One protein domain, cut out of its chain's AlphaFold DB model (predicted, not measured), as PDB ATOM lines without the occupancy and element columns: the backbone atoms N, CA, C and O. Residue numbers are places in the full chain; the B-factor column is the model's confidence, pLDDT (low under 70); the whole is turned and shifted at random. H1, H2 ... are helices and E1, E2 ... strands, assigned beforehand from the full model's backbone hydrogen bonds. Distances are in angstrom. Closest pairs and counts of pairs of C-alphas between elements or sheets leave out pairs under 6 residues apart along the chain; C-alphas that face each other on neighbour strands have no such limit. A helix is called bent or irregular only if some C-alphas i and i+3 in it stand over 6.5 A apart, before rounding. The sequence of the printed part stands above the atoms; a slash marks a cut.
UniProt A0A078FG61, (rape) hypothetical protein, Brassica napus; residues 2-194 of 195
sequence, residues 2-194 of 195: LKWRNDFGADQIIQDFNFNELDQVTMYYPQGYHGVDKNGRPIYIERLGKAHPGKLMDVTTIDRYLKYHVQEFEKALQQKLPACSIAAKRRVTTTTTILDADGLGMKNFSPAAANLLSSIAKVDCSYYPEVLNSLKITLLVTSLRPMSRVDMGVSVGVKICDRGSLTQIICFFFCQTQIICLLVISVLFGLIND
ATOM      1  N   LEU A   2     -24.284  24.557   9.847       86.75
ATOM      2  CA  LEU A   2     -25.757  24.563   9.991       86.75
ATOM      3  C   LEU A   2     -26.383  23.185  10.262       86.75
ATOM      4  O   LEU A   2     -27.195  23.056  11.170       86.75
ATOM      5  N   LYS A   3     -25.952  22.141   9.538       92.38
ATOM      6  CA  LYS A   3     -26.418  20.767   9.783       92.38
ATOM      7  C   LYS A   3     -26.157  20.317  11.226       92.38
ATOM      8  O   LYS A   3     -27.061  19.819  11.872       92.38
ATOM      9  N   TRP A   4     -24.951  20.559  11.745       93.62
ATOM     10  CA  TRP A   4     -24.613  20.202  13.124       93.62
ATOM     11  C   TRP A   4     -25.451  20.976  14.140       93.62
ATOM     12  O   TRP A   4     -25.919  20.372  15.092       93.62
ATOM     13  N   ARG A   5     -25.685  22.282  13.934       93.06
ATOM     14  CA  ARG A   5     -26.535  23.070  14.845       93.06
ATOM     15  C   ARG A   5     -27.950  22.500  14.933       93.06
ATOM     16  O   ARG A   5     -28.479  22.405  16.034       93.06
ATOM     17  N   ASN A   6     -28.509  22.081  13.796       93.38
ATOM     18  CA  ASN A   6     -29.812  21.424  13.740       93.38
ATOM     19  C   ASN A   6     -29.785  20.058  14.445       93.38
ATOM     20  O   ASN A   6     -30.568  19.821  15.356       93.38
ATOM     21  N   ASP A   7     -28.827  19.196  14.087       93.81
ATOM     22  CA  ASP A   7     -28.703  17.843  14.647       93.81
ATOM     23  C   ASP A   7     -28.418  17.864  16.168       93.81
ATOM     24  O   ASP A   7     -28.884  16.999  16.908       93.81
ATOM     25  N   PHE A   8     -27.656  18.853  16.647       93.19
ATOM     26  CA  PHE A   8     -27.301  19.028  18.059       93.19
ATOM     27  C   PHE A   8     -28.383  19.768  18.864       93.19
ATOM     28  O   PHE A   8     -28.402  19.669  20.091       93.19
ATOM     29  N   GLY A   9     -29.270  20.512  18.194       94.50
ATOM     30  CA  GLY A   9     -30.254  21.390  18.832       94.50
ATOM     31  C   GLY A   9     -29.648  22.661  19.437       94.50
ATOM     32  O   GLY A   9     -30.164  23.178  20.424       94.50
ATOM     33  N   ALA A  10     -28.542  23.169  18.879       93.69
ATOM     34  CA  ALA A  10     -27.783  24.286  19.456       93.69
ATOM     35  C   ALA A  10     -28.597  25.592  19.562       93.69
ATOM     36  O   ALA A  10     -28.401  26.357  20.498       93.69
ATOM     37  N   ASP A  11     -29.534  25.841  18.641       92.31
ATOM     38  CA  ASP A  11     -30.309  27.091  18.613       92.31
ATOM     39  C   ASP A  11     -31.346  27.196  19.748       92.31
ATOM     40  O   ASP A  11     -31.670  28.304  20.168       92.31
ATOM     41  N   GLN A  12     -31.850  26.063  20.252       94.31
ATOM     42  CA  GLN A  12     -32.843  25.997  21.341       94.31
ATOM     43  C   GLN A  12     -32.250  25.455  22.650       94.31
ATOM     44  O   GLN A  12     -32.948  25.265  23.645       94.31
ATOM     45  N   ILE A  13     -30.935  25.213  22.685       96.06
ATOM     46  CA  ILE A  13     -30.284  24.545  23.816       96.06
ATOM     47  C   ILE A  13     -30.404  25.335  25.124       96.06
ATOM     48  O   ILE A  13     -30.370  24.749  26.202       96.06
ATOM     49  N   ILE A  14     -30.546  26.662  25.059       95.06
ATOM     50  CA  ILE A  14     -30.730  27.506  26.246       95.06
ATOM     51  C   ILE A  14     -32.067  27.187  26.932       95.06
ATOM     52  O   ILE A  14     -32.138  27.233  28.158       95.06
ATOM     53  N   GLN A  15     -33.101  26.863  26.155       94.12
ATOM     54  CA  GLN A  15     -34.452  26.579  26.631       94.12
ATOM     55  C   GLN A  15     -34.646  25.090  26.942       94.12
ATOM     56  O   GLN A  15     -35.214  24.747  27.977       94.12
ATOM     57  N   ASP A  16     -34.147  24.215  26.067       94.44
ATOM     58  CA  ASP A  16     -34.509  22.793  26.068       94.44
ATOM     59  C   ASP A  16     -33.609  21.933  26.963       94.44
ATOM     60  O   ASP A  16     -34.000  20.847  27.402       94.44
ATOM     61  N   PHE A  17     -32.379  22.381  27.230       96.56
ATOM     62  CA  PHE A  17     -31.413  21.603  27.996       96.56
ATOM     63  C   PHE A  17     -31.334  22.070  29.449       96.56
ATOM     64  O   PHE A  17     -30.940  23.197  29.744       96.56
ATOM     65  N   ASN A  18     -31.633  21.159  30.374       95.56
ATOM     66  CA  ASN A  18     -31.444  21.381  31.801       95.56
ATOM     67  C   ASN A  18     -30.303  20.506  32.349       95.56
ATOM     68  O   ASN A  18     -30.311  19.272  32.223       95.56
ATOM     69  N   PHE A  19     -29.318  21.161  32.964       95.81
ATOM     70  CA  PHE A  19     -28.136  20.535  33.547       95.81
ATOM     71  C   PHE A  19     -28.262  20.486  35.073       95.81
ATOM     72  O   PHE A  19     -27.615  21.237  35.796       95.81
ATOM     73  N   ASN A  20     -29.151  19.615  35.555       95.62
ATOM     74  CA  ASN A  20     -29.512  19.495  36.975       95.62
ATOM     75  C   ASN A  20     -28.324  19.153  37.886       95.62
ATOM     76  O   ASN A  20     -28.321  19.488  39.065       95.62
ATOM     77  N   GLU A  21     -27.320  18.466  37.348       95.94
ATOM     78  CA  GLU A  21     -26.112  18.065  38.061       95.94
ATOM     79  C   GLU A  21     -25.035  19.164  38.122       95.94
ATOM     80  O   GLU A  21     -23.949  18.909  38.643       95.94
ATOM     81  N   LEU A  22     -25.316  20.377  37.620       94.12
ATOM     82  CA  LEU A  22     -24.350  21.477  37.560       94.12
ATOM     83  C   LEU A  22     -23.674  21.740  38.908       94.12
ATOM     84  O   LEU A  22     -22.452  21.828  38.956       94.12
ATOM     85  N   ASP A  23     -24.433  21.796  40.003       94.00
ATOM     86  CA  ASP A  23     -23.869  22.073  41.329       94.00
ATOM     87  C   ASP A  23     -22.824  21.023  41.737       94.00
ATOM     88  O   ASP A  23     -21.764  21.362  42.266       94.00
ATOM     89  N   GLN A  24     -23.074  19.746  41.432       94.31
ATOM     90  CA  GLN A  24     -22.132  18.655  41.703       94.31
ATOM     91  C   GLN A  24     -20.931  18.710  40.753       94.31
ATOM     92  O   GLN A  24     -19.787  18.509  41.170       94.31
ATOM     93  N   VAL A  25     -21.173  19.034  39.481       93.62
ATOM     94  CA  VAL A  25     -20.124  19.240  38.480       93.62
ATOM     95  C   VAL A  25     -19.190  20.366  38.908       93.62
ATOM     96  O   VAL A  25     -17.980  20.168  38.887       93.62
ATOM     97  N   THR A  26     -19.704  21.505  39.375       92.06
ATOM     98  CA  THR A  26     -18.891  22.647  39.817       92.06
ATOM     99  C   THR A  26     -18.098  22.346  41.094       92.06
ATOM    100  O   THR A  26     -17.034  22.934  41.295       92.06
ATOM    101  N   MET A  27     -18.531  21.395  41.934       93.19
ATOM    102  CA  MET A  27     -17.712  20.914  43.059       93.19
ATOM    103  C   MET A  27     -16.455  20.173  42.588       93.19
ATOM    104  O   MET A  27     -15.391  20.332  43.189       93.19
ATOM    105  N   TYR A  28     -16.564  19.370  41.523       91.75
ATOM    106  CA  TYR A  28     -15.449  18.577  40.994       91.75
ATOM    107  C   TYR A  28     -14.674  19.259  39.881       91.75
ATOM    108  O   TYR A  28     -13.515  18.920  39.673       91.75
ATOM    109  N   TYR A  29     -15.275  20.203  39.173       90.69
ATOM    110  CA  TYR A  29     -14.623  21.027  38.176       90.69
ATOM    111  C   TYR A  29     -15.086  22.482  38.337       90.69
ATOM    112  O   TYR A  29     -16.031  22.919  37.677       90.69
ATOM    113  N   PRO A  30     -14.455  23.240  39.255       91.25
ATOM    114  CA  PRO A  30     -14.888  24.595  39.560       91.25
ATOM    115  C   PRO A  30     -14.663  25.527  38.372       91.25
ATOM    116  O   PRO A  30     -13.522  25.830  38.009       91.25
ATOM    117  N   GLN A  31     -15.766  25.998  37.798       90.19
ATOM    118  CA  GLN A  31     -15.781  26.884  36.644       90.19
ATOM    119  C   GLN A  31     -16.980  27.832  36.684       90.19
ATOM    120  O   GLN A  31     -18.003  27.513  37.294       90.19
ATOM    121  N   GLY A  32     -16.873  28.985  36.027       88.75
ATOM    122  CA  GLY A  32     -18.001  29.898  35.884       88.75
ATOM    123  C   GLY A  32     -17.622  31.329  35.526       88.75
ATOM    124  O   GLY A  32     -16.455  31.718  35.519       88.75
ATOM    125  N   TYR A  33     -18.643  32.135  35.238       89.19
ATOM    126  CA  TYR A  33     -18.483  33.562  34.975       89.19
ATOM    127  C   TYR A  33     -18.431  34.379  36.269       89.19
ATOM    128  O   TYR A  33     -19.232  34.165  37.176       89.19
ATOM    129  N   HIS A  34     -17.539  35.368  36.326       90.50
ATOM    130  CA  HIS A  34     -17.337  36.219  37.494       90.50
ATOM    131  C   HIS A  34     -17.098  37.686  37.103       90.50
ATOM    132  O   HIS A  34     -15.966  38.148  36.986       90.50
ATOM    133  N   GLY A  35     -18.185  38.438  36.918       91.44
ATOM    134  CA  GLY A  35     -18.121  39.871  36.626       91.44
ATOM    135  C   GLY A  35     -17.524  40.200  35.252       91.44
ATOM    136  O   GLY A  35     -17.645  39.428  34.296       91.44
ATOM    137  N   VAL A  36     -16.913  41.383  35.150       89.88
ATOM    138  CA  VAL A  36     -16.313  41.906  33.916       89.88
ATOM    139  C   VAL A  36     -14.910  42.461  34.163       89.88
ATOM    140  O   VAL A  36     -14.606  42.943  35.252       89.88
ATOM    141  N   ASP A  37     -14.048  42.405  33.146       86.12
ATOM    142  CA  ASP A  37     -12.713  43.001  33.198       86.12
ATOM    143  C   ASP A  37     -12.775  44.537  33.090       86.12
ATOM    144  O   ASP A  37     -13.821  45.141  32.845       86.12
ATOM    145  N   LYS A  38     -11.615  45.195  33.202       86.88
ATOM    146  CA  LYS A  38     -11.496  46.655  33.017       86.88
ATOM    147  C   LYS A  38     -11.975  47.157  31.646       86.88
ATOM    148  O   LYS A  38     -12.191  48.349  31.460       86.88
ATOM    149  N   ASN A  39     -12.095  46.258  30.671       85.38
ATOM    150  CA  ASN A  39     -12.605  46.525  29.337       85.38
ATOM    151  C   ASN A  39     -14.066  46.045  29.197       85.38
ATOM    152  O   ASN A  39     -14.518  45.825  28.070       85.38
ATOM    153  N   GLY A  40     -14.806  45.855  30.288       86.44
ATOM    154  CA  GLY A  40     -16.206  45.437  30.256       86.44
ATOM    155  C   GLY A  40     -16.440  44.078  29.591       86.44
ATOM    156  O   GLY A  40     -17.532  43.838  29.094       86.44
ATOM    157  N   ARG A  41     -15.426  43.213  29.501       87.56
ATOM    158  CA  ARG A  41     -15.540  41.871  28.915       87.56
ATOM    159  C   ARG A  41     -15.924  40.887  30.003       87.56
ATOM    160  O   ARG A  41     -15.320  40.956  31.071       87.56
ATOM    161  N   PRO A  42     -16.850  39.954  29.749       89.75
ATOM    162  CA  PRO A  42     -17.209  38.963  30.752       89.75
ATOM    163  C   PRO A  42     -15.983  38.113  31.098       89.75
ATOM    164  O   PRO A  42     -15.258  37.673  30.197       89.75
ATOM    165  N   ILE A  43     -15.750  37.916  32.396       89.06
ATOM    166  CA  ILE A  43     -14.660  37.075  32.895       89.06
ATOM    167  C   ILE A  43     -15.210  35.674  33.141       89.06
ATOM    168  O   ILE A  43     -16.164  35.521  33.897       89.06
ATOM    169  N   TYR A  44     -14.603  34.669  32.528       86.19
ATOM    170  CA  TYR A  44     -14.828  33.254  32.788       86.19
ATOM    171  C   TYR A  44     -13.608  32.685  33.510       86.19
ATOM    172  O   TYR A  44     -12.483  33.034  33.168       86.19
ATOM    173  N   ILE A  45     -13.802  31.855  34.528       85.88
ATOM    174  CA  ILE A  45     -12.717  31.298  35.341       85.88
ATOM    175  C   ILE A  45     -12.872  29.783  35.373       85.88
ATOM    176  O   ILE A  45     -13.949  29.302  35.710       85.88
ATOM    177  N   GLU A  46     -11.795  29.052  35.093       87.31
ATOM    178  CA  GLU A  46     -11.699  27.602  35.281       87.31
ATOM    179  C   GLU A  46     -10.536  27.276  36.217       87.31
ATOM    180  O   GLU A  46      -9.418  27.766  36.036       87.31
ATOM    181  N   ARG A  47     -10.779  26.431  37.220       86.19
ATOM    182  CA  ARG A  47      -9.762  26.026  38.200       86.19
ATOM    183  C   ARG A  47      -9.270  24.617  37.930       86.19
ATOM    184  O   ARG A  47      -9.662  23.665  38.606       86.19
ATOM    185  N   LEU A  48      -8.379  24.497  36.954       83.81
ATOM    186  CA  LEU A  48      -7.861  23.224  36.457       83.81
ATOM    187  C   LEU A  48      -7.159  22.404  37.547       83.81
ATOM    188  O   LEU A  48      -7.330  21.190  37.618       83.81
ATOM    189  N   GLY A  49      -6.404  23.043  38.444       80.75
ATOM    190  CA  GLY A  49      -5.714  22.318  39.516       80.75
ATOM    191  C   GLY A  49      -6.632  21.754  40.608       80.75
ATOM    192  O   GLY A  49      -6.251  20.822  41.320       80.75
ATOM    193  N   LYS A  50      -7.868  22.259  40.696       87.38
ATOM    194  CA  LYS A  50      -8.924  21.737  41.577       87.38
ATOM    195  C   LYS A  50      -9.877  20.776  40.874       87.38
ATOM    196  O   LYS A  50     -10.799  20.278  41.516       87.38
ATOM    197  N   ALA A  51      -9.673  20.528  39.582       87.31
ATOM    198  CA  ALA A  51     -10.496  19.599  38.837       87.31
ATOM    199  C   ALA A  51     -10.250  18.152  39.299       87.31
ATOM    200  O   ALA A  51      -9.132  17.760  39.626       87.31
ATOM    201  N   HIS A  52     -11.300  17.337  39.282       88.06
ATOM    202  CA  HIS A  52     -11.261  15.910  39.576       88.06
ATOM    203  C   HIS A  52     -11.967  15.135  38.455       88.06
ATOM    204  O   HIS A  52     -13.115  14.730  38.627       88.06
ATOM    205  N   PRO A  53     -11.296  14.887  37.313       81.81
ATOM    206  CA  PRO A  53     -11.939  14.306  36.132       81.81
ATOM    207  C   PRO A  53     -12.573  12.931  36.367       81.81
ATOM    208  O   PRO A  53     -13.605  12.636  35.782       81.81
ATOM    209  N   GLY A  54     -11.993  12.104  37.246       83.81
ATOM    210  CA  GLY A  54     -12.600  10.825  37.638       83.81
ATOM    211  C   GLY A  54     -13.963  11.020  38.306       83.81
ATOM    212  O   GLY A  54     -14.957  10.501  37.822       83.81
ATOM    213  N   LYS A  55     -14.023  11.873  39.337       88.75
ATOM    214  CA  LYS A  55     -15.273  12.189  40.048       88.75
ATOM    215  C   LYS A  55     -16.277  12.946  39.183       88.75
ATOM    216  O   LYS A  55     -17.479  12.816  39.375       88.75
ATOM    217  N   LEU A  56     -15.792  13.734  38.224       88.69
ATOM    218  CA  LEU A  56     -16.645  14.407  37.250       88.69
ATOM    219  C   LEU A  56     -17.424  13.386  36.405       88.69
ATOM    220  O   LEU A  56     -18.617  13.569  36.188       88.69
ATOM    221  N   MET A  57     -16.776  12.302  35.968       89.31
ATOM    222  CA  MET A  57     -17.448  11.247  35.199       89.31
ATOM    223  C   MET A  57     -18.392  10.376  36.042       89.31
ATOM    224  O   MET A  57     -19.227   9.681  35.470       89.31
ATOM    225  N   ASP A  58     -18.310  10.440  37.375       91.25
ATOM    226  CA  ASP A  58     -19.268   9.772  38.266       91.25
ATOM    227  C   ASP A  58     -20.612  10.524  38.348       91.25
ATOM    228  O   ASP A  58     -21.633   9.923  38.677       91.25
ATOM    229  N   VAL A  59     -20.625  11.834  38.057       93.88
ATOM    230  CA  VAL A  59     -21.821  12.694  38.197       93.88
ATOM    231  C   VAL A  59     -22.430  13.149  36.873       93.88
ATOM    232  O   VAL A  59     -23.612  13.479  36.831       93.88
ATOM    233  N   THR A  60     -21.652  13.174  35.790       94.94
ATOM    234  CA  THR A  60     -22.123  13.551  34.451       94.94
ATOM    235  C   THR A  60     -21.511  12.651  33.386       94.94
ATOM    236  O   THR A  60     -20.478  12.018  33.586       94.94
ATOM    237  N   THR A  61     -22.115  12.646  32.202       94.50
ATOM    238  CA  THR A  61     -21.528  12.047  31.000       94.50
ATOM    239  C   THR A  61     -20.844  13.104  30.138       94.50
ATOM    240  O   THR A  61     -21.133  14.300  30.257       94.50
ATOM    241  N   ILE A  62     -19.964  12.662  29.230       90.25
ATOM    242  CA  ILE A  62     -19.331  13.536  28.231       90.25
ATOM    243  C   ILE A  62     -20.405  14.244  27.396       90.25
ATOM    244  O   ILE A  62     -20.370  15.462  27.281       90.25
ATOM    245  N   ASP A  63     -21.405  13.520  26.886       93.31
ATOM    246  CA  ASP A  63     -22.451  14.100  26.032       93.31
ATOM    247  C   ASP A  63     -23.259  15.195  26.736       93.31
ATOM    248  O   ASP A  63     -23.552  16.239  26.149       93.31
ATOM    249  N   ARG A  64     -23.614  14.980  28.010       95.56
ATOM    250  CA  ARG A  64     -24.337  15.986  28.799       95.56
ATOM    251  C   ARG A  64     -23.453  17.187  29.105       95.56
ATOM    252  O   ARG A  64     -23.911  18.318  28.957       95.56
ATOM    253  N   TYR A  65     -22.186  16.956  29.437       93.50
ATOM    254  CA  TYR A  65     -21.231  18.037  29.658       93.50
ATOM    255  C   TYR A  65     -20.985  18.858  28.384       93.50
ATOM    256  O   TYR A  65     -20.926  20.080  28.447       93.50
ATOM    257  N   LEU A  66     -20.909  18.222  27.210       92.12
ATOM    258  CA  LEU A  66     -20.790  18.921  25.928       92.12
ATOM    259  C   LEU A  66     -22.017  19.788  25.639       92.12
ATOM    260  O   LEU A  66     -21.867  20.918  25.183       92.12
ATOM    261  N   LYS A  67     -23.227  19.293  25.924       95.38
ATOM    262  CA  LYS A  67     -24.450  20.103  25.812       95.38
ATOM    263  C   LYS A  67     -24.419  21.302  26.752       95.38
ATOM    264  O   LYS A  67     -24.746  22.404  26.325       95.38
ATOM    265  N   TYR A  68     -23.970  21.111  27.991       94.94
ATOM    266  CA  TYR A  68     -23.771  22.209  28.935       94.94
ATOM    267  C   TYR A  68     -22.748  23.234  28.421       94.94
ATOM    268  O   TYR A  68     -23.030  24.429  28.409       94.94
ATOM    269  N   HIS A  69     -21.599  22.775  27.926       91.50
ATOM    270  CA  HIS A  69     -20.548  23.628  27.366       91.50
ATOM    271  C   HIS A  69     -21.058  24.477  26.195       91.50
ATOM    272  O   HIS A  69     -20.905  25.699  26.185       91.50
ATOM    273  N   VAL A  70     -21.757  23.846  25.249       93.00
ATOM    274  CA  VAL A  70     -22.397  24.540  24.123       93.00
ATOM    275  C   VAL A  70     -23.458  25.527  24.610       93.00
ATOM    276  O   VAL A  70     -23.516  26.656  24.127       93.00
ATOM    277  N   GLN A  71     -24.264  25.149  25.604       94.50
ATOM    278  CA  GLN A  71     -25.253  26.047  26.194       94.50
ATOM    279  C   GLN A  71     -24.603  27.297  26.808       94.50
ATOM    280  O   GLN A  71     -25.122  28.401  26.634       94.50
ATOM    281  N   GLU A  72     -23.469  27.158  27.497       91.19
ATOM    282  CA  GLU A  72     -22.740  28.302  28.054       91.19
ATOM    283  C   GLU A  72     -22.168  29.217  26.964       91.19
ATOM    284  O   GLU A  72     -22.196  30.441  27.125       91.19
ATOM    285  N   PHE A  73     -21.722  28.666  25.829       89.69
ATOM    286  CA  PHE A  73     -21.326  29.464  24.663       89.69
ATOM    287  C   PHE A  73     -22.506  30.225  24.055       89.69
ATOM    288  O   PHE A  73     -22.397  31.432  23.826       89.69
ATOM    289  N   GLU A  74     -23.653  29.574  23.867       92.50
ATOM    290  CA  GLU A  74     -24.855  30.235  23.349       92.50
ATOM    291  C   GLU A  74     -25.341  31.338  24.306       92.50
ATOM    292  O   GLU A  74     -25.610  32.460  23.872       92.50
ATOM    293  N   LYS A  75     -25.347  31.101  25.627       92.00
ATOM    294  CA  LYS A  75     -25.629  32.151  26.626       92.00
ATOM    295  C   LYS A  75     -24.604  33.285  26.564       92.00
ATOM    296  O   LYS A  75     -24.964  34.457  26.705       92.00
ATOM    297  N   ALA A  76     -23.324  32.978  26.367       89.69
ATOM    298  CA  ALA A  76     -22.290  34.001  26.261       89.69
ATOM    299  C   ALA A  76     -22.513  34.911  25.045       89.69
ATOM    300  O   ALA A  76     -22.481  36.137  25.187       89.69
ATOM    301  N   LEU A  77     -22.795  34.316  23.886       89.94
ATOM    302  CA  LEU A  77     -23.034  35.013  22.625       89.94
ATOM    303  C   LEU A  77     -24.341  35.811  22.628       89.94
ATOM    304  O   LEU A  77     -24.343  36.981  22.245       89.94
ATOM    305  N   GLN A  78     -25.438  35.199  23.074       92.12
ATOM    306  CA  GLN A  78     -26.779  35.773  22.962       92.12
ATOM    307  C   GLN A  78     -27.156  36.675  24.145       92.12
ATOM    308  O   GLN A  78     -27.997  37.558  23.994       92.12
ATOM    309  N   GLN A  79     -26.550  36.478  25.322       93.38
ATOM    310  CA  GLN A  79     -26.943  37.184  26.548       93.38
ATOM    311  C   GLN A  79     -25.787  37.993  27.147       93.38
ATOM    312  O   GLN A  79     -25.908  39.208  27.320       93.38
ATOM    313  N   LYS A  80     -24.641  37.360  27.441       91.81
ATOM    314  CA  LYS A  80     -23.556  38.014  28.201       91.81
ATOM    315  C   LYS A  80     -22.856  39.114  27.401       91.81
ATOM    316  O   LYS A  80     -22.681  40.212  27.924       91.81
ATOM    317  N   LEU A  81     -22.459  38.850  26.155       92.06
ATOM    318  CA  LEU A  81     -21.775  39.833  25.304       92.06
ATOM    319  C   LEU A  81     -22.663  41.048  24.964       92.06
ATOM    320  O   LEU A  81     -22.170  42.178  25.079       92.06
ATOM    321  N   PRO A  82     -23.959  40.883  24.624       94.75
ATOM    322  CA  PRO A  82     -24.878  42.011  24.476       94.75
ATOM    323  C   PRO A  82     -25.040  42.821  25.764       94.75
ATOM    324  O   PRO A  82     -24.890  44.043  25.730       94.75
ATOM    325  N   ALA A  83     -25.247  42.160  26.909       95.12
ATOM    326  CA  ALA A  83     -25.360  42.842  28.200       95.12
ATOM    327  C   ALA A  83     -24.087  43.637  28.542       95.12
ATOM    328  O   ALA A  83     -24.159  44.802  28.936       95.12
ATOM    329  N   CYS A  84     -22.912  43.045  28.309       93.75
ATOM    330  CA  CYS A  84     -21.620  43.707  28.479       93.75
ATOM    331  C   CYS A  84     -21.450  44.901  27.532       93.75
ATOM    332  O   CYS A  84     -20.922  45.936  27.933       93.75
ATOM    333  N   SER A  85     -21.924  44.788  26.287       95.56
ATOM    334  CA  SER A  85     -21.859  45.880  25.310       95.56
ATOM    335  C   SER A  85     -22.711  47.080  25.730       95.56
ATOM    336  O   SER A  85     -22.264  48.225  25.632       95.56
ATOM    337  N   ILE A  86     -23.917  46.817  26.244       96.44
ATOM    338  CA  ILE A  86     -24.819  47.846  26.777       96.44
ATOM    339  C   ILE A  86     -24.179  48.520  27.996       96.44
ATOM    340  O   ILE A  86     -24.055  49.744  28.024       96.44
ATOM    341  N   ALA A  87     -23.705  47.731  28.966       94.81
ATOM    342  CA  ALA A  87     -23.088  48.247  30.188       94.81
ATOM    343  C   ALA A  87     -21.821  49.075  29.908       94.81
ATOM    344  O   ALA A  87     -21.621  50.131  30.507       94.81
ATOM    345  N   ALA A  88     -20.987  48.636  28.961       93.44
ATOM    346  CA  ALA A  88     -19.760  49.330  28.578       93.44
ATOM    347  C   ALA A  88     -19.988  50.519  27.625       93.44
ATOM    348  O   ALA A  88     -19.027  51.219  27.303       93.44
ATOM    349  N   LYS A  89     -21.224  50.734  27.141       95.31
ATOM    350  CA  LYS A  89     -21.580  51.733  26.111       95.31
ATOM    351  C   LYS A  89     -20.720  51.635  24.845       95.31
ATOM    352  O   LYS A  89     -20.417  52.636  24.198       95.31
ATOM    353  N   ARG A  90     -20.298  50.420  24.493       94.31
ATOM    354  CA  ARG A  90     -19.519  50.128  23.285       94.31
ATOM    355  C   ARG A  90     -19.630  48.662  22.920       94.31
ATOM    356  O   ARG A  90     -19.930  47.828  23.763       94.31
ATOM    357  N   ARG A  91     -19.288  48.322  21.680       92.81
ATOM    358  CA  ARG A  91     -19.308  46.929  21.231       92.81
ATOM    359  C   ARG A  91     -18.266  46.093  21.988       92.81
ATOM    360  O   ARG A  91     -17.066  46.377  21.941       92.81
ATOM    361  N   VAL A  92     -18.731  45.058  22.683       91.25
ATOM    362  CA  VAL A  92     -17.919  44.027  23.336       91.25
ATOM    363  C   VAL A  92     -18.160  42.719  22.593       91.25
ATOM    364  O   VAL A  92     -19.249  42.162  22.638       91.25
ATOM    365  N   THR A  93     -17.140  42.235  21.891       87.38
ATOM    366  CA  THR A  93     -17.194  40.967  21.140       87.38
ATOM    367  C   THR A  93     -16.310  39.883  21.735       87.38
ATOM    368  O   THR A  93     -16.312  38.773  21.235       87.38
ATOM    369  N   THR A  94     -15.535  40.203  22.776       84.62
ATOM    370  CA  THR A  94     -14.496  39.321  23.328       84.62
ATOM    371  C   THR A  94     -14.768  39.010  24.787       84.62
ATOM    372  O   THR A  94     -15.306  39.856  25.505       84.62
ATOM    373  N   THR A  95     -14.353  37.830  25.231       83.00
ATOM    374  CA  THR A  95     -14.415  37.406  26.635       83.00
ATOM    375  C   THR A  95     -13.002  37.335  27.217       83.00
ATOM    376  O   THR A  95     -12.003  37.384  26.492       83.00
ATOM    377  N   THR A  96     -12.902  37.289  28.544       83.56
ATOM    378  CA  THR A  96     -11.636  37.035  29.244       83.56
ATOM    379  C   THR A  96     -11.761  35.725  30.001       83.56
ATOM    380  O   THR A  96     -12.563  35.634  30.915       83.56
ATOM    381  N   THR A  97     -10.975  34.723  29.638       81.94
ATOM    382  CA  THR A  97     -10.920  33.432  30.321       81.94
ATOM    383  C   THR A  97      -9.681  33.378  31.199       81.94
ATOM    384  O   THR A  97      -8.579  33.671  30.743       81.94
ATOM    385  N   ILE A  98      -9.845  32.999  32.458       81.88
ATOM    386  CA  ILE A  98      -8.768  32.791  33.415       81.88
ATOM    387  C   ILE A  98      -8.676  31.296  33.686       81.88
ATOM    388  O   ILE A  98      -9.634  30.694  34.163       81.88
ATOM    389  N   LEU A  99      -7.517  30.712  33.401       82.50
ATOM    390  CA  LEU A  99      -7.207  29.326  33.724       82.50
ATOM    391  C   LEU A  99      -6.301  29.322  34.960       82.50
ATOM    392  O   LEU A  99      -5.146  29.738  34.888       82.50
ATOM    393  N   ASP A 100      -6.838  28.904  36.102       81.81
ATOM    394  CA  ASP A 100      -6.092  28.701  37.347       81.81
ATOM    395  C   ASP A 100      -5.501  27.285  37.343       81.81
ATOM    396  O   ASP A 100      -6.201  26.289  37.565       81.81
ATOM    397  N   ALA A 101      -4.208  27.202  37.038       77.75
ATOM    398  CA  ALA A 101      -3.451  25.957  36.982       77.75
ATOM    399  C   ALA A 101      -2.720  25.644  38.302       77.75
ATOM    400  O   ALA A 101      -1.960  24.677  38.368       77.75
ATOM    401  N   ASP A 102      -2.948  26.413  39.372       78.81
ATOM    402  CA  ASP A 102      -2.363  26.106  40.676       78.81
ATOM    403  C   ASP A 102      -2.916  24.784  41.232       78.81
ATOM    404  O   ASP A 102      -4.127  24.581  41.336       78.81
ATOM    405  N   GLY A 103      -2.016  23.858  41.577       77.81
ATOM    406  CA  GLY A 103      -2.371  22.503  42.017       77.81
ATOM    407  C   GLY A 103      -2.622  21.499  40.884       77.81
ATOM    408  O   GLY A 103      -3.025  20.363  41.156       77.81
ATOM    409  N   LEU A 104      -2.374  21.880  39.626       76.44
ATOM    410  CA  LEU A 104      -2.418  20.961  38.490       76.44
ATOM    411  C   LEU A 104      -1.319  19.889  38.626       76.44
ATOM    412  O   LEU A 104      -0.162  20.204  38.888       76.44
ATOM    413  N   GLY A 105      -1.673  18.610  38.472       71.44
ATOM    414  CA  GLY A 105      -0.724  17.494  38.575       71.44
ATOM    415  C   GLY A 105      -1.221  16.226  37.882       71.44
ATOM    416  O   GLY A 105      -2.322  16.212  37.338       71.44
ATOM    417  N   MET A 106      -0.434  15.142  37.936       71.44
ATOM    418  CA  MET A 106      -0.673  13.885  37.192       71.44
ATOM    419  C   MET A 106      -2.091  13.314  37.338       71.44
ATOM    420  O   MET A 106      -2.660  12.814  36.373       71.44
ATOM    421  N   LYS A 107      -2.708  13.449  38.517       72.88
ATOM    422  CA  LYS A 107      -4.089  13.002  38.787       72.88
ATOM    423  C   LYS A 107      -5.152  13.646  37.875       72.88
ATOM    424  O   LYS A 107      -6.235  13.089  37.719       72.88
ATOM    425  N   ASN A 108      -4.852  14.807  37.290       71.69
ATOM    426  CA  ASN A 108      -5.754  15.542  36.399       71.69
ATOM    427  C   ASN A 108      -5.630  15.073  34.940       71.69
ATOM    428  O   ASN A 108      -6.463  15.423  34.113       71.69
ATOM    429  N   PHE A 109      -4.626  14.248  34.635       73.25
ATOM    430  CA  PHE A 109      -4.328  13.732  33.302       73.25
ATOM    431  C   PHE A 109      -4.782  12.276  33.146       73.25
ATOM    432  O   PHE A 109      -4.025  11.400  32.738       73.25
ATOM    433  N   SER A 110      -6.034  12.000  33.513       78.50
ATOM    434  CA  SER A 110      -6.632  10.678  33.314       78.50
ATOM    435  C   SER A 110      -7.137  10.501  31.874       78.50
ATOM    436  O   SER A 110      -7.433  11.491  31.198       78.50
ATOM    437  N   PRO A 111      -7.335   9.256  31.397       80.19
ATOM    438  CA  PRO A 111      -7.984   9.007  30.107       80.19
ATOM    439  C   PRO A 111      -9.364   9.669  29.994       80.19
ATOM    440  O   PRO A 111      -9.727  10.179  28.938       80.19
ATOM    441  N   ALA A 112     -10.113   9.729  31.100       78.81
ATOM    442  CA  ALA A 112     -11.384  10.446  31.169       78.81
ATOM    443  C   ALA A 112     -11.219  11.950  30.893       78.81
ATOM    444  O   ALA A 112     -11.974  12.514  30.101       78.81
ATOM    445  N   ALA A 113     -10.205  12.585  31.489       74.81
ATOM    446  CA  ALA A 113      -9.884  13.988  31.238       74.81
ATOM    447  C   ALA A 113      -9.499  14.223  29.772       74.81
ATOM    448  O   ALA A 113     -10.006  15.146  29.138       74.81
ATOM    449  N   ALA A 114      -8.648  13.353  29.219       76.50
ATOM    450  CA  ALA A 114      -8.212  13.433  27.829       76.50
ATOM    451  C   ALA A 114      -9.389  13.297  26.847       76.50
ATOM    452  O   ALA A 114      -9.508  14.093  25.916       76.50
ATOM    453  N   ASN A 115     -10.297  12.346  27.086       80.50
ATOM    454  CA  ASN A 115     -11.485  12.138  26.254       80.50
ATOM    455  C   ASN A 115     -12.451  13.326  26.314       80.50
ATOM    456  O   ASN A 115     -12.973  13.752  25.279       80.50
ATOM    457  N   LEU A 116     -12.670  13.883  27.509       80.31
ATOM    458  CA  LEU A 116     -13.511  15.062  27.688       80.31
ATOM    459  C   LEU A 116     -12.926  16.272  26.950       80.31
ATOM    460  O   LEU A 116     -13.613  16.891  26.140       80.31
ATOM    461  N   LEU A 117     -11.642  16.565  27.171       78.00
ATOM    462  CA  LEU A 117     -10.949  17.683  26.529       78.00
ATOM    463  C   LEU A 117     -10.901  17.540  25.008       78.00
ATOM    464  O   LEU A 117     -11.141  18.512  24.297       78.00
ATOM    465  N   SER A 118     -10.646  16.332  24.498       78.06
ATOM    466  CA  SER A 118     -10.670  16.054  23.058       78.06
ATOM    467  C   SER A 118     -12.050  16.335  22.456       78.06
ATOM    468  O   SER A 118     -12.159  16.937  21.386       78.06
ATOM    469  N   SER A 119     -13.111  15.954  23.171       83.06
ATOM    470  CA  SER A 119     -14.487  16.156  22.723       83.06
ATOM    471  C   SER A 119     -14.883  17.635  22.721       83.06
ATOM    472  O   SER A 119     -15.476  18.102  21.749       83.06
ATOM    473  N   ILE A 120     -14.493  18.385  23.759       82.75
ATOM    474  CA  ILE A 120     -14.688  19.842  23.838       82.75
ATOM    475  C   ILE A 120     -13.926  20.534  22.705       82.75
ATOM    476  O   ILE A 120     -14.521  21.261  21.914       82.75
ATOM    477  N   ALA A 121     -12.635  20.229  22.547       76.62
ATOM    478  CA  ALA A 121     -11.797  20.819  21.505       76.62
ATOM    479  C   ALA A 121     -12.356  20.562  20.099       76.62
ATOM    480  O   ALA A 121     -12.331  21.447  19.243       76.62
ATOM    481  N   LYS A 122     -12.901  19.365  19.852       81.31
ATOM    482  CA  LYS A 122     -13.549  19.043  18.580       81.31
ATOM    483  C   LYS A 122     -14.752  19.949  18.317       81.31
ATOM    484  O   LYS A 122     -14.889  20.428  17.190       81.31
ATOM    485  N   VAL A 123     -15.608  20.171  19.315       82.19
ATOM    486  CA  VAL A 123     -16.783  21.045  19.184       82.19
ATOM    487  C   VAL A 123     -16.355  22.492  18.953       82.19
ATOM    488  O   VAL A 123     -16.777  23.097  17.966       82.19
ATOM    489  N   ASP A 124     -15.465  23.010  19.795       79.62
ATOM    490  CA  ASP A 124     -15.037  24.409  19.761       79.62
ATOM    491  C   ASP A 124     -14.385  24.767  18.423       79.62
ATOM    492  O   ASP A 124     -14.775  25.732  17.766       79.62
ATOM    493  N   CYS A 125     -13.438  23.943  17.971       75.25
ATOM    494  CA  CYS A 125     -12.698  24.194  16.737       75.25
ATOM    495  C   CYS A 125     -13.554  24.011  15.478       75.25
ATOM    496  O   CYS A 125     -13.307  24.671  14.469       75.25
ATOM    497  N   SER A 126     -14.536  23.105  15.509       79.94
ATOM    498  CA  SER A 126     -15.341  22.788  14.322       79.94
ATOM    499  C   SER A 126     -16.562  23.692  14.169       79.94
ATOM    500  O   SER A 126     -17.030  23.893  13.044       79.94
ATOM    501  N   TYR A 127     -17.111  24.190  15.282       82.81
ATOM    502  CA  TYR A 127     -18.427  24.832  15.297       82.81
ATOM    503  C   TYR A 127     -18.457  26.222  15.937       82.81
ATOM    504  O   TYR A 127     -19.403  26.946  15.642       82.81
ATOM    505  N   TYR A 128     -17.436  26.607  16.713       79.12
ATOM    506  CA  TYR A 128     -17.332  27.925  17.357       79.12
ATOM    507  C   TYR A 128     -15.974  28.638  17.126       79.12
ATOM    508  O   TYR A 128     -15.406  29.218  18.061       79.12
ATOM    509  N   PRO A 129     -15.409  28.645  15.899       71.81
ATOM    510  CA  PRO A 129     -14.109  29.275  15.638       71.81
ATOM    511  C   PRO A 129     -14.103  30.790  15.916       71.81
ATOM    512  O   PRO A 129     -13.090  31.355  16.327       71.81
ATOM    513  N   GLU A 130     -15.233  31.472  15.736       67.50
ATOM    514  CA  GLU A 130     -15.396  32.897  16.032       67.50
ATOM    515  C   GLU A 130     -15.369  33.209  17.533       67.50
ATOM    516  O   GLU A 130     -14.856  34.264  17.929       67.50
ATOM    517  N   VAL A 131     -15.874  32.286  18.363       69.00
ATOM    518  CA  VAL A 131     -15.783  32.385  19.824       69.00
ATOM    519  C   VAL A 131     -14.322  32.288  20.220       69.00
ATOM    520  O   VAL A 131     -13.830  33.195  20.887       69.00
ATOM    521  N   LEU A 132     -13.613  31.265  19.725       65.50
ATOM    522  CA  LEU A 132     -12.184  31.050  19.980       65.50
ATOM    523  C   LEU A 132     -11.334  32.265  19.585       65.50
ATOM    524  O   LEU A 132     -10.489  32.709  20.363       65.50
ATOM    525  N   ASN A 133     -11.622  32.867  18.431       63.25
ATOM    526  CA  ASN A 133     -10.950  34.082  17.953       63.25
ATOM    527  C   ASN A 133     -11.192  35.313  18.827       63.25
ATOM    528  O   ASN A 133     -10.446  36.292  18.764       63.25
ATOM    529  N   SER A 134     -12.234  35.260  19.648       67.94
ATOM    530  CA  SER A 134     -12.650  36.339  20.525       67.94
ATOM    531  C   SER A 134     -12.290  36.087  21.996       67.94
ATOM    532  O   SER A 134     -12.604  36.924  22.850       67.94
ATOM    533  N   LEU A 135     -11.611  34.980  22.318       67.50
ATOM    534  CA  LEU A 135     -11.161  34.672  23.676       67.50
ATOM    535  C   LEU A 135      -9.841  35.377  24.000       67.50
ATOM    536  O   LEU A 135      -8.874  35.344  23.237       67.50
ATOM    537  N   LYS A 136      -9.759  35.966  25.195       71.31
ATOM    538  CA  LYS A 136      -8.479  36.307  25.825       71.31
ATOM    539  C   LYS A 136      -8.219  35.386  26.998       71.31
ATOM    540  O   LYS A 136      -8.903  35.495  28.005       71.31
ATOM    541  N   ILE A 137      -7.224  34.520  26.880       66.75
ATOM    542  CA  ILE A 137      -6.878  33.555  27.923       66.75
ATOM    543  C   ILE A 137      -5.780  34.141  28.809       66.75
ATOM    544  O   ILE A 137      -4.812  34.689  28.304       66.75
ATOM    545  N   THR A 138      -5.918  34.038  30.124       68.62
ATOM    546  CA  THR A 138      -4.904  34.399  31.121       68.62
ATOM    547  C   THR A 138      -4.631  33.163  31.965       68.62
ATOM    548  O   THR A 138      -5.553  32.636  32.582       68.62
ATOM    549  N   LEU A 139      -3.386  32.690  31.988       67.12
ATOM    550  CA  LEU A 139      -2.986  31.553  32.813       67.12
ATOM    551  C   LEU A 139      -2.434  32.066  34.148       67.12
ATOM    552  O   LEU A 139      -1.527  32.902  34.166       67.12
ATOM    553  N   LEU A 140      -2.975  31.559  35.253       67.94
ATOM    554  CA  LEU A 140      -2.478  31.819  36.599       67.94
ATOM    555  C   LEU A 140      -1.787  30.567  37.139       67.94
ATOM    556  O   LEU A 140      -2.385  29.494  37.198       67.94
ATOM    557  N   VAL A 141      -0.528  30.727  37.543       62.31
ATOM    558  CA  VAL A 141       0.277  29.704  38.218       62.31
ATOM    559  C   VAL A 141       0.925  30.380  39.421       62.31
ATOM    560  O   VAL A 141       1.737  31.284  39.248       62.31
ATOM    561  N   THR A 142       0.537  30.000  40.639       54.50
ATOM    562  CA  THR A 142       1.092  30.590  41.874       54.50
ATOM    563  C   THR A 142       2.196  29.748  42.504       54.50
ATOM    564  O   THR A 142       3.068  30.305  43.167       54.50
ATOM    565  N   SER A 143       2.201  28.433  42.271       50.75
ATOM    566  CA  SER A 143       3.251  27.521  42.735       50.75
ATOM    567  C   SER A 143       4.133  27.073  41.570       50.75
ATOM    568  O   SER A 143       3.927  26.002  41.001       50.75
ATOM    569  N   LEU A 144       5.143  27.868  41.213       41.66
ATOM    570  CA  LEU A 144       6.247  27.365  40.395       41.66
ATOM    571  C   LEU A 144       7.083  26.412  41.263       41.66
ATOM    572  O   LEU A 144       7.917  26.845  42.057       41.66
ATOM    573  N   ARG A 145       6.901  25.094  41.107       37.59
ATOM    574  CA  ARG A 145       8.090  24.229  41.171       37.59
ATOM    575  C   ARG A 145       8.919  24.554  39.926       37.59
ATOM    576  O   ARG A 145       8.304  24.903  38.918       37.59
ATOM    577  N   PRO A 146      10.260  24.488  39.971       33.19
ATOM    578  CA  PRO A 146      11.088  24.715  38.795       33.19
ATOM    579  C   PRO A 146      10.797  23.605  37.780       33.19
ATOM    580  O   PRO A 146      11.430  22.558  37.779       33.19
ATOM    581  N   MET A 147       9.764  23.824  36.978       33.97
ATOM    582  CA  MET A 147       9.418  23.038  35.815       33.97
ATOM    583  C   MET A 147      10.193  23.672  34.670       33.97
ATOM    584  O   MET A 147      10.172  24.893  34.480       33.97
ATOM    585  N   SER A 148      10.980  22.848  33.994       30.25
ATOM    586  CA  SER A 148      11.792  23.247  32.855       30.25
ATOM    587  C   SER A 148      10.924  23.950  31.795       30.25
ATOM    588  O   SER A 148       9.735  23.672  31.648       30.25
ATOM    589  N   ARG A 149      11.526  24.947  31.129       28.25
ATOM    590  CA  ARG A 149      10.933  25.844  30.118       28.25
ATOM    591  C   ARG A 149       9.805  25.198  29.306       28.25
ATOM    592  O   ARG A 149      10.048  24.269  28.543       28.25
ATOM    593  N   VAL A 150       8.615  25.794  29.368       34.22
ATOM    594  CA  VAL A 150       7.540  25.533  28.406       34.22
ATOM    595  C   VAL A 150       7.344  26.792  27.564       34.22
ATOM    596  O   VAL A 150       6.665  27.733  27.972       34.22
ATOM    597  N   ASP A 151       7.983  26.818  26.396       26.20
ATOM    598  CA  ASP A 151       7.769  27.849  25.381       26.20
ATOM    599  C   ASP A 151       6.410  27.611  24.702       26.20
ATOM    600  O   ASP A 151       6.234  26.661  23.939       26.20
ATOM    601  N   MET A 152       5.428  28.477  24.974       31.66
ATOM    602  CA  MET A 152       4.131  28.482  24.286       31.66
ATOM    603  C   MET A 152       3.824  29.882  23.747       31.66
ATOM    604  O   MET A 152       3.379  30.770  24.472       31.66
ATOM    605  N   GLY A 153       4.060  30.073  22.448       28.41
ATOM    606  CA  GLY A 153       3.626  31.246  21.697       28.41
ATOM    607  C   GLY A 153       2.267  30.998  21.047       28.41
ATOM    608  O   GLY A 153       2.150  30.153  20.166       28.41
ATOM    609  N   VAL A 154       1.244  31.759  21.441       31.06
ATOM    610  CA  VAL A 154       0.029  31.934  20.635       31.06
ATOM    611  C   VAL A 154      -0.378  33.398  20.696       31.06
ATOM    612  O   VAL A 154      -0.366  33.999  21.764       31.06
ATOM    613  N   SER A 155      -0.784  33.981  19.569       28.33
ATOM    614  CA  SER A 155      -1.345  35.337  19.464       28.33
ATOM    615  C   SER A 155      -2.786  35.434  20.006       28.33
ATOM    616  O   SER A 155      -3.653  36.091  19.439       28.33
ATOM    617  N   VAL A 156      -3.024  34.800  21.153       34.94
ATOM    618  CA  VAL A 156      -4.021  35.186  22.153       34.94
ATOM    619  C   VAL A 156      -3.270  36.058  23.151       34.94
ATOM    620  O   VAL A 156      -2.094  35.828  23.403       34.94
ATOM    621  N   GLY A 157      -3.889  37.095  23.714       34.97
ATOM    622  CA  GLY A 157      -3.243  37.896  24.759       34.97
ATOM    623  C   GLY A 157      -3.064  37.093  26.052       34.97
ATOM    624  O   GLY A 157      -3.758  37.389  27.019       34.97
ATOM    625  N   VAL A 158      -2.180  36.090  26.050       35.47
ATOM    626  CA  VAL A 158      -1.812  35.262  27.194       35.47
ATOM    627  C   VAL A 158      -0.884  36.076  28.066       35.47
ATOM    628  O   VAL A 158       0.293  36.262  27.770       35.47
ATOM    629  N   LYS A 159      -1.446  36.621  29.140       36.28
ATOM    630  CA  LYS A 159      -0.662  37.257  30.187       36.28
ATOM    631  C   LYS A 159      -0.402  36.219  31.268       36.28
ATOM    632  O   LYS A 159      -1.311  35.874  32.015       36.28
ATOM    633  N   ILE A 160       0.826  35.721  31.342       38.59
ATOM    634  CA  ILE A 160       1.280  34.945  32.497       38.59
ATOM    635  C   ILE A 160       1.559  35.961  33.604       38.59
ATOM    636  O   ILE A 160       2.346  36.892  33.418       38.59
ATOM    637  N   CYS A 161       0.841  35.855  34.718       35.75
ATOM    638  CA  CYS A 161       1.002  36.768  35.844       35.75
ATOM    639  C   CYS A 161       1.870  36.095  36.914       35.75
ATOM    640  O   CYS A 161       1.337  35.509  37.852       35.75
ATOM    641  N   ASP A 162       3.193  36.163  36.758       35.66
ATOM    642  CA  ASP A 162       4.141  35.780  37.811       35.66
ATOM    643  C   ASP A 162       4.383  36.968  38.767       35.66
ATOM    644  O   ASP A 162       4.306  38.135  38.367       35.66
ATOM    645  N   ARG A 163       4.673  36.697  40.044       35.31
ATOM    646  CA  ARG A 163       5.008  37.717  41.058       35.31
ATOM    647  C   ARG A 163       6.451  38.245  40.941       35.31
ATOM    648  O   ARG A 163       6.932  38.882  41.876       35.31
ATOM    649  N   GLY A 164       7.133  38.059  39.811       31.59
ATOM    650  CA  GLY A 164       8.473  38.597  39.592       31.59
ATOM    651  C   GLY A 164       8.886  38.635  38.120       31.59
ATOM    652  O   GLY A 164       8.927  37.613  37.460       31.59
ATOM    653  N   SER A 165       9.265  39.828  37.652       29.27
ATOM    654  CA  SER A 165       9.964  40.112  36.387       29.27
ATOM    655  C   SER A 165       9.191  39.855  35.069       29.27
ATOM    656  O   SER A 165       8.840  38.740  34.697       29.27
ATOM    657  N   LEU A 166       8.963  40.948  34.334       31.05
ATOM    658  CA  LEU A 166       8.457  40.982  32.961       31.05
ATOM    659  C   LEU A 166       9.502  40.402  31.996       31.05
ATOM    660  O   LEU A 166      10.454  41.098  31.651       31.05
ATOM    661  N   THR A 167       9.280  39.191  31.485       26.81
ATOM    662  CA  THR A 167      10.048  38.666  30.344       26.81
ATOM    663  C   THR A 167       9.108  38.482  29.155       26.81
ATOM    664  O   THR A 167       8.231  37.621  29.161       26.81
ATOM    665  N   GLN A 168       9.246  39.347  28.145       26.41
ATOM    666  CA  GLN A 168       8.585  39.213  26.844       26.41
ATOM    667  C   GLN A 168       9.220  38.060  26.059       26.41
ATOM    668  O   GLN A 168      10.439  38.024  25.909       26.41
ATOM    669  N   ILE A 169       8.399  37.163  25.507       28.14
ATOM    670  CA  ILE A 169       8.824  36.156  24.525       28.14
ATOM    671  C   ILE A 169       7.915  36.289  23.296       28.14
ATOM    672  O   ILE A 169       6.691  36.237  23.401       28.14
ATOM    673  N   ILE A 170       8.533  36.526  22.138       23.55
ATOM    674  CA  ILE A 170       7.922  36.564  20.801       23.55
ATOM    675  C   ILE A 170       8.150  35.187  20.169       23.55
ATOM    676  O   ILE A 170       9.295  34.750  20.191       23.55
ATOM    677  N   CYS A 171       7.136  34.540  19.569       23.31
ATOM    678  CA  CYS A 171       7.346  33.566  18.479       23.31
ATOM    679  C   CYS A 171       6.062  33.137  17.731       23.31
ATOM    680  O   CYS A 171       4.944  33.306  18.212       23.31
ATOM    681  N   PHE A 172       6.292  32.647  16.508       21.16
ATOM    682  CA  PHE A 172       5.456  32.615  15.300       21.16
ATOM    683  C   PHE A 172       4.473  31.425  15.147       21.16
ATOM    684  O   PHE A 172       4.760  30.310  15.559       21.16
ATOM    685  N   PHE A 173       3.358  31.707  14.449       23.70
ATOM    686  CA  PHE A 173       2.444  30.858  13.652       23.70
ATOM    687  C   PHE A 173       2.551  29.316  13.719       23.70
ATOM    688  O   PHE A 173       3.468  28.748  13.141       23.70
ATOM    689  N   PHE A 174       1.479  28.655  14.187       22.19
ATOM    690  CA  PHE A 174       0.789  27.561  13.473       22.19
ATOM    691  C   PHE A 174      -0.645  27.395  14.025       22.19
ATOM    692  O   PHE A 174      -0.817  27.086  15.194       22.19
ATOM    693  N   CYS A 175      -1.646  27.624  13.163       28.00
ATOM    694  CA  CYS A 175      -3.059  27.199  13.228       28.00
ATOM    695  C   CYS A 175      -3.872  27.417  14.536       28.00
ATOM    696  O   CYS A 175      -3.545  26.916  15.603       28.00
ATOM    697  N   GLN A 176      -5.019  28.102  14.429       31.28
ATOM    698  CA  GLN A 176      -5.953  28.493  15.508       31.28
ATOM    699  C   GLN A 176      -6.647  27.339  16.283       31.28
ATOM    700  O   GLN A 176      -7.710  27.528  16.864       31.28
ATOM    701  N   THR A 177      -6.086  26.133  16.314       35.91
ATOM    702  CA  THR A 177      -6.830  24.891  16.592       35.91
ATOM    703  C   THR A 177      -6.458  24.184  17.890       35.91
ATOM    704  O   THR A 177      -6.995  23.113  18.166       35.91
ATOM    705  N   GLN A 178      -5.527  24.720  18.684       36.19
ATOM    706  CA  GLN A 178      -4.931  23.926  19.755       36.19
ATOM    707  C   GLN A 178      -4.719  24.634  21.095       36.19
ATOM    708  O   GLN A 178      -4.131  24.023  21.950       36.19
ATOM    709  N   ILE A 179      -5.181  25.845  21.399       43.47
ATOM    710  CA  ILE A 179      -4.666  26.553  22.602       43.47
ATOM    711  C   ILE A 179      -4.967  25.843  23.935       43.47
ATOM    712  O   ILE A 179      -4.068  25.706  24.757       43.47
ATOM    713  N   ILE A 180      -6.188  25.341  24.144       42.31
ATOM    714  CA  ILE A 180      -6.529  24.577  25.361       42.31
ATOM    715  C   ILE A 180      -5.906  23.174  25.301       42.31
ATOM    716  O   ILE A 180      -5.354  22.698  26.289       42.31
ATOM    717  N   CYS A 181      -5.915  22.546  24.120       36.94
ATOM    718  CA  CYS A 181      -5.296  21.239  23.902       36.94
ATOM    719  C   CYS A 181      -3.776  21.280  24.116       36.94
ATOM    720  O   CYS A 181      -3.287  20.480  24.883       36.94
ATOM    721  N   LEU A 182      -3.041  22.218  23.522       40.06
ATOM    722  CA  LEU A 182      -1.616  22.503  23.712       40.06
ATOM    723  C   LEU A 182      -1.324  22.942  25.136       40.06
ATOM    724  O   LEU A 182      -0.356  22.457  25.671       40.06
ATOM    725  N   LEU A 183      -2.130  23.763  25.814       46.62
ATOM    726  CA  LEU A 183      -1.850  24.063  27.228       46.62
ATOM    727  C   LEU A 183      -1.852  22.793  28.086       46.62
ATOM    728  O   LEU A 183      -0.939  22.580  28.878       46.62
ATOM    729  N   VAL A 184      -2.831  21.913  27.880       43.56
ATOM    730  CA  VAL A 184      -2.906  20.627  28.581       43.56
ATOM    731  C   VAL A 184      -1.836  19.650  28.068       43.56
ATOM    732  O   VAL A 184      -1.203  18.981  28.876       43.56
ATOM    733  N   ILE A 185      -1.581  19.590  26.756       40.56
ATOM    734  CA  ILE A 185      -0.611  18.703  26.086       40.56
ATOM    735  C   ILE A 185       0.831  19.120  26.389       40.56
ATOM    736  O   ILE A 185       1.677  18.267  26.590       40.56
ATOM    737  N   SER A 186       1.135  20.407  26.471       40.94
ATOM    738  CA  SER A 186       2.448  20.940  26.831       40.94
ATOM    739  C   SER A 186       2.725  20.759  28.319       40.94
ATOM    740  O   SER A 186       3.855  20.450  28.677       40.94
ATOM    741  N   VAL A 187       1.707  20.855  29.188       43.12
ATOM    742  CA  VAL A 187       1.849  20.425  30.589       43.12
ATOM    743  C   VAL A 187       2.002  18.896  30.685       43.12
ATOM    744  O   VAL A 187       2.833  18.424  31.456       43.12
ATOM    745  N   LEU A 188       1.279  18.116  29.870       36.88
ATOM    746  CA  LEU A 188       1.448  16.657  29.741       36.88
ATOM    747  C   LEU A 188       2.870  16.281  29.300       36.88
ATOM    748  O   LEU A 188       3.501  15.453  29.943       36.88
ATOM    749  N   PHE A 189       3.391  16.888  28.233       35.81
ATOM    750  CA  PHE A 189       4.727  16.603  27.696       35.81
ATOM    751  C   PHE A 189       5.849  17.140  28.592       35.81
ATOM    752  O   PHE A 189       6.904  16.516  28.661       35.81
ATOM    753  N   GLY A 190       5.632  18.248  29.307       38.00
ATOM    754  CA  GLY A 190       6.567  18.735  30.326       38.00
ATOM    755  C   GLY A 190       6.696  17.769  31.509       38.00
ATOM    756  O   GLY A 190       7.800  17.502  31.956       38.00
ATOM    757  N   LEU A 191       5.587  17.168  31.959       35.62
ATOM    758  CA  LEU A 191       5.587  16.175  33.044       35.62
ATOM    759  C   LEU A 191       6.121  14.793  32.629       35.62
ATOM    760  O   LEU A 191       6.612  14.061  33.482       35.62
ATOM    761  N   ILE A 192       6.006  14.415  31.351       32.50
ATOM    762  CA  ILE A 192       6.477  13.114  30.840       32.50
ATOM    763  C   ILE A 192       8.002  13.090  30.639       32.50
ATOM    764  O   ILE A 192       8.596  12.025  30.749       32.50
ATOM    765  N   ASN A 193       8.641  14.237  30.384       30.14
ATOM    766  CA  ASN A 193      10.097  14.317  30.191       30.14
ATOM    767  C   ASN A 193      10.899  14.526  31.494       30.14
ATOM    768  O   ASN A 193      12.126  14.547  31.441       30.14
ATOM    769  N   ASP A 194      10.225  14.662  32.641       33.56
ATOM    770  CA  ASP A 194      10.839  14.695  33.980       33.56
ATOM    771  C   ASP A 194      10.815  13.299  34.673       33.56
ATOM    772  O   ASP A 194      10.979  13.212  35.895       33.56
TER     773      ASP A 194
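Overview. This is residues 2 to 194 of the 195 residues of the protein "(rape) hypothetical protein" of Brassica napus (UniProt A0A078FG61). A strongly twisted sheet of four strands has the long helix H5 along one face; H6 touches H5 with its residues 116 to 120 and H8 with its residues 117 to 121, while the long loop of residues 141 to 178 runs out past edge strand E4 and comes back to H8. H1 and H2 lie far out, and H3 and H4 pair near one end. The 193 printed residues hold eight named helices and four named strands, in the order H1 H2 H3 E1 E2 H4 H5 E3 H6 H7 E4 H8; the mixed sheet runs E1 E2 E3 E4, and the class is mixed, helices and strands. The whole is compact, with a radius of gyration of the C-alphas of 17.1 A and spans of 47 by 43 by 30 A.

Along the chain. Find C-alpha 2 at (-25.757, 24.563, 9.991), where H1, residues 2 to 8, begins. Next come H2, 13 to 16, H3, 22 to 28, E1, 31 to 36, 15.3 A long, E2, 42 to 47, 16.7 A, and H4, 53 to 59. At C-alpha 62, (-19.331, 13.536, 28.231), H5 begins and runs 35.0 A to residue 87, with a kink of 29 degrees near residue 76; it is only just irregular, C-alphas 78 and 81 being 6.9 A apart. Then follow E3, 95 to 100, 16.1 A, H6, 111 to 127, 24.1 A, H7, 129 to 133, E4, 135 to 140, 15.8 A, and H8, 179 to 192, 19.3 A, ending at C-alpha 192, (6.477, 13.114, 30.840).

Arrangement. Look first at hairpin E1 and E2, antiparallel, with N 34 and O 43 at 2.8 A. E2 and E3 are parallel, N 98 and O 44 at 2.7 A, as are E3 and E4, N 97 and O 136 at 2.7 A. E2, H4 H5, E3 and E3, H6 H7, E4 are strand-helix-strand units, parallel neighbour strands joined through helices, with right-handed crossovers. H5 is on the sheet at a height of 8.5 A, making two layers, helix over sheet. H6, the hub, touches H5 with C-alphas 62 and 116 closest at 6.0 A, a steep tilt of 48 degrees, H8 with 121 and 181 at 6.9 A, and H4 with 53 and 113 at 5.3 A. H2 touches H5, Ile 14 and Gln 71 closest, their C-alphas 5.7 A apart; H3 touches H4, Tyr 28 and Leu 56 closest, 5.7 A between C-alphas. H1 and H6 are near each other, and H7 is close to H6 but not clearly touching, C-alphas 124 and 132 being 7.2 A apart. In H1, H3, H6, H7 and H8 every O i to N i+4 pair is within hydrogen-bond range; in H4 2 of 3 and in H5 20 of 22 are, and H2 is too short for one.

Size, cuts and confidence. The two C-alphas farthest apart, of Lys 89 and Asp 194, are 49.8 A apart. The printed part has no cut, and its one long link is E4 to H8, 38 residues. Mean pLDDT of the printed part is 71.9; residues 130 to 135 and 137 to 194 are under 70, and H8 has a mean of 40.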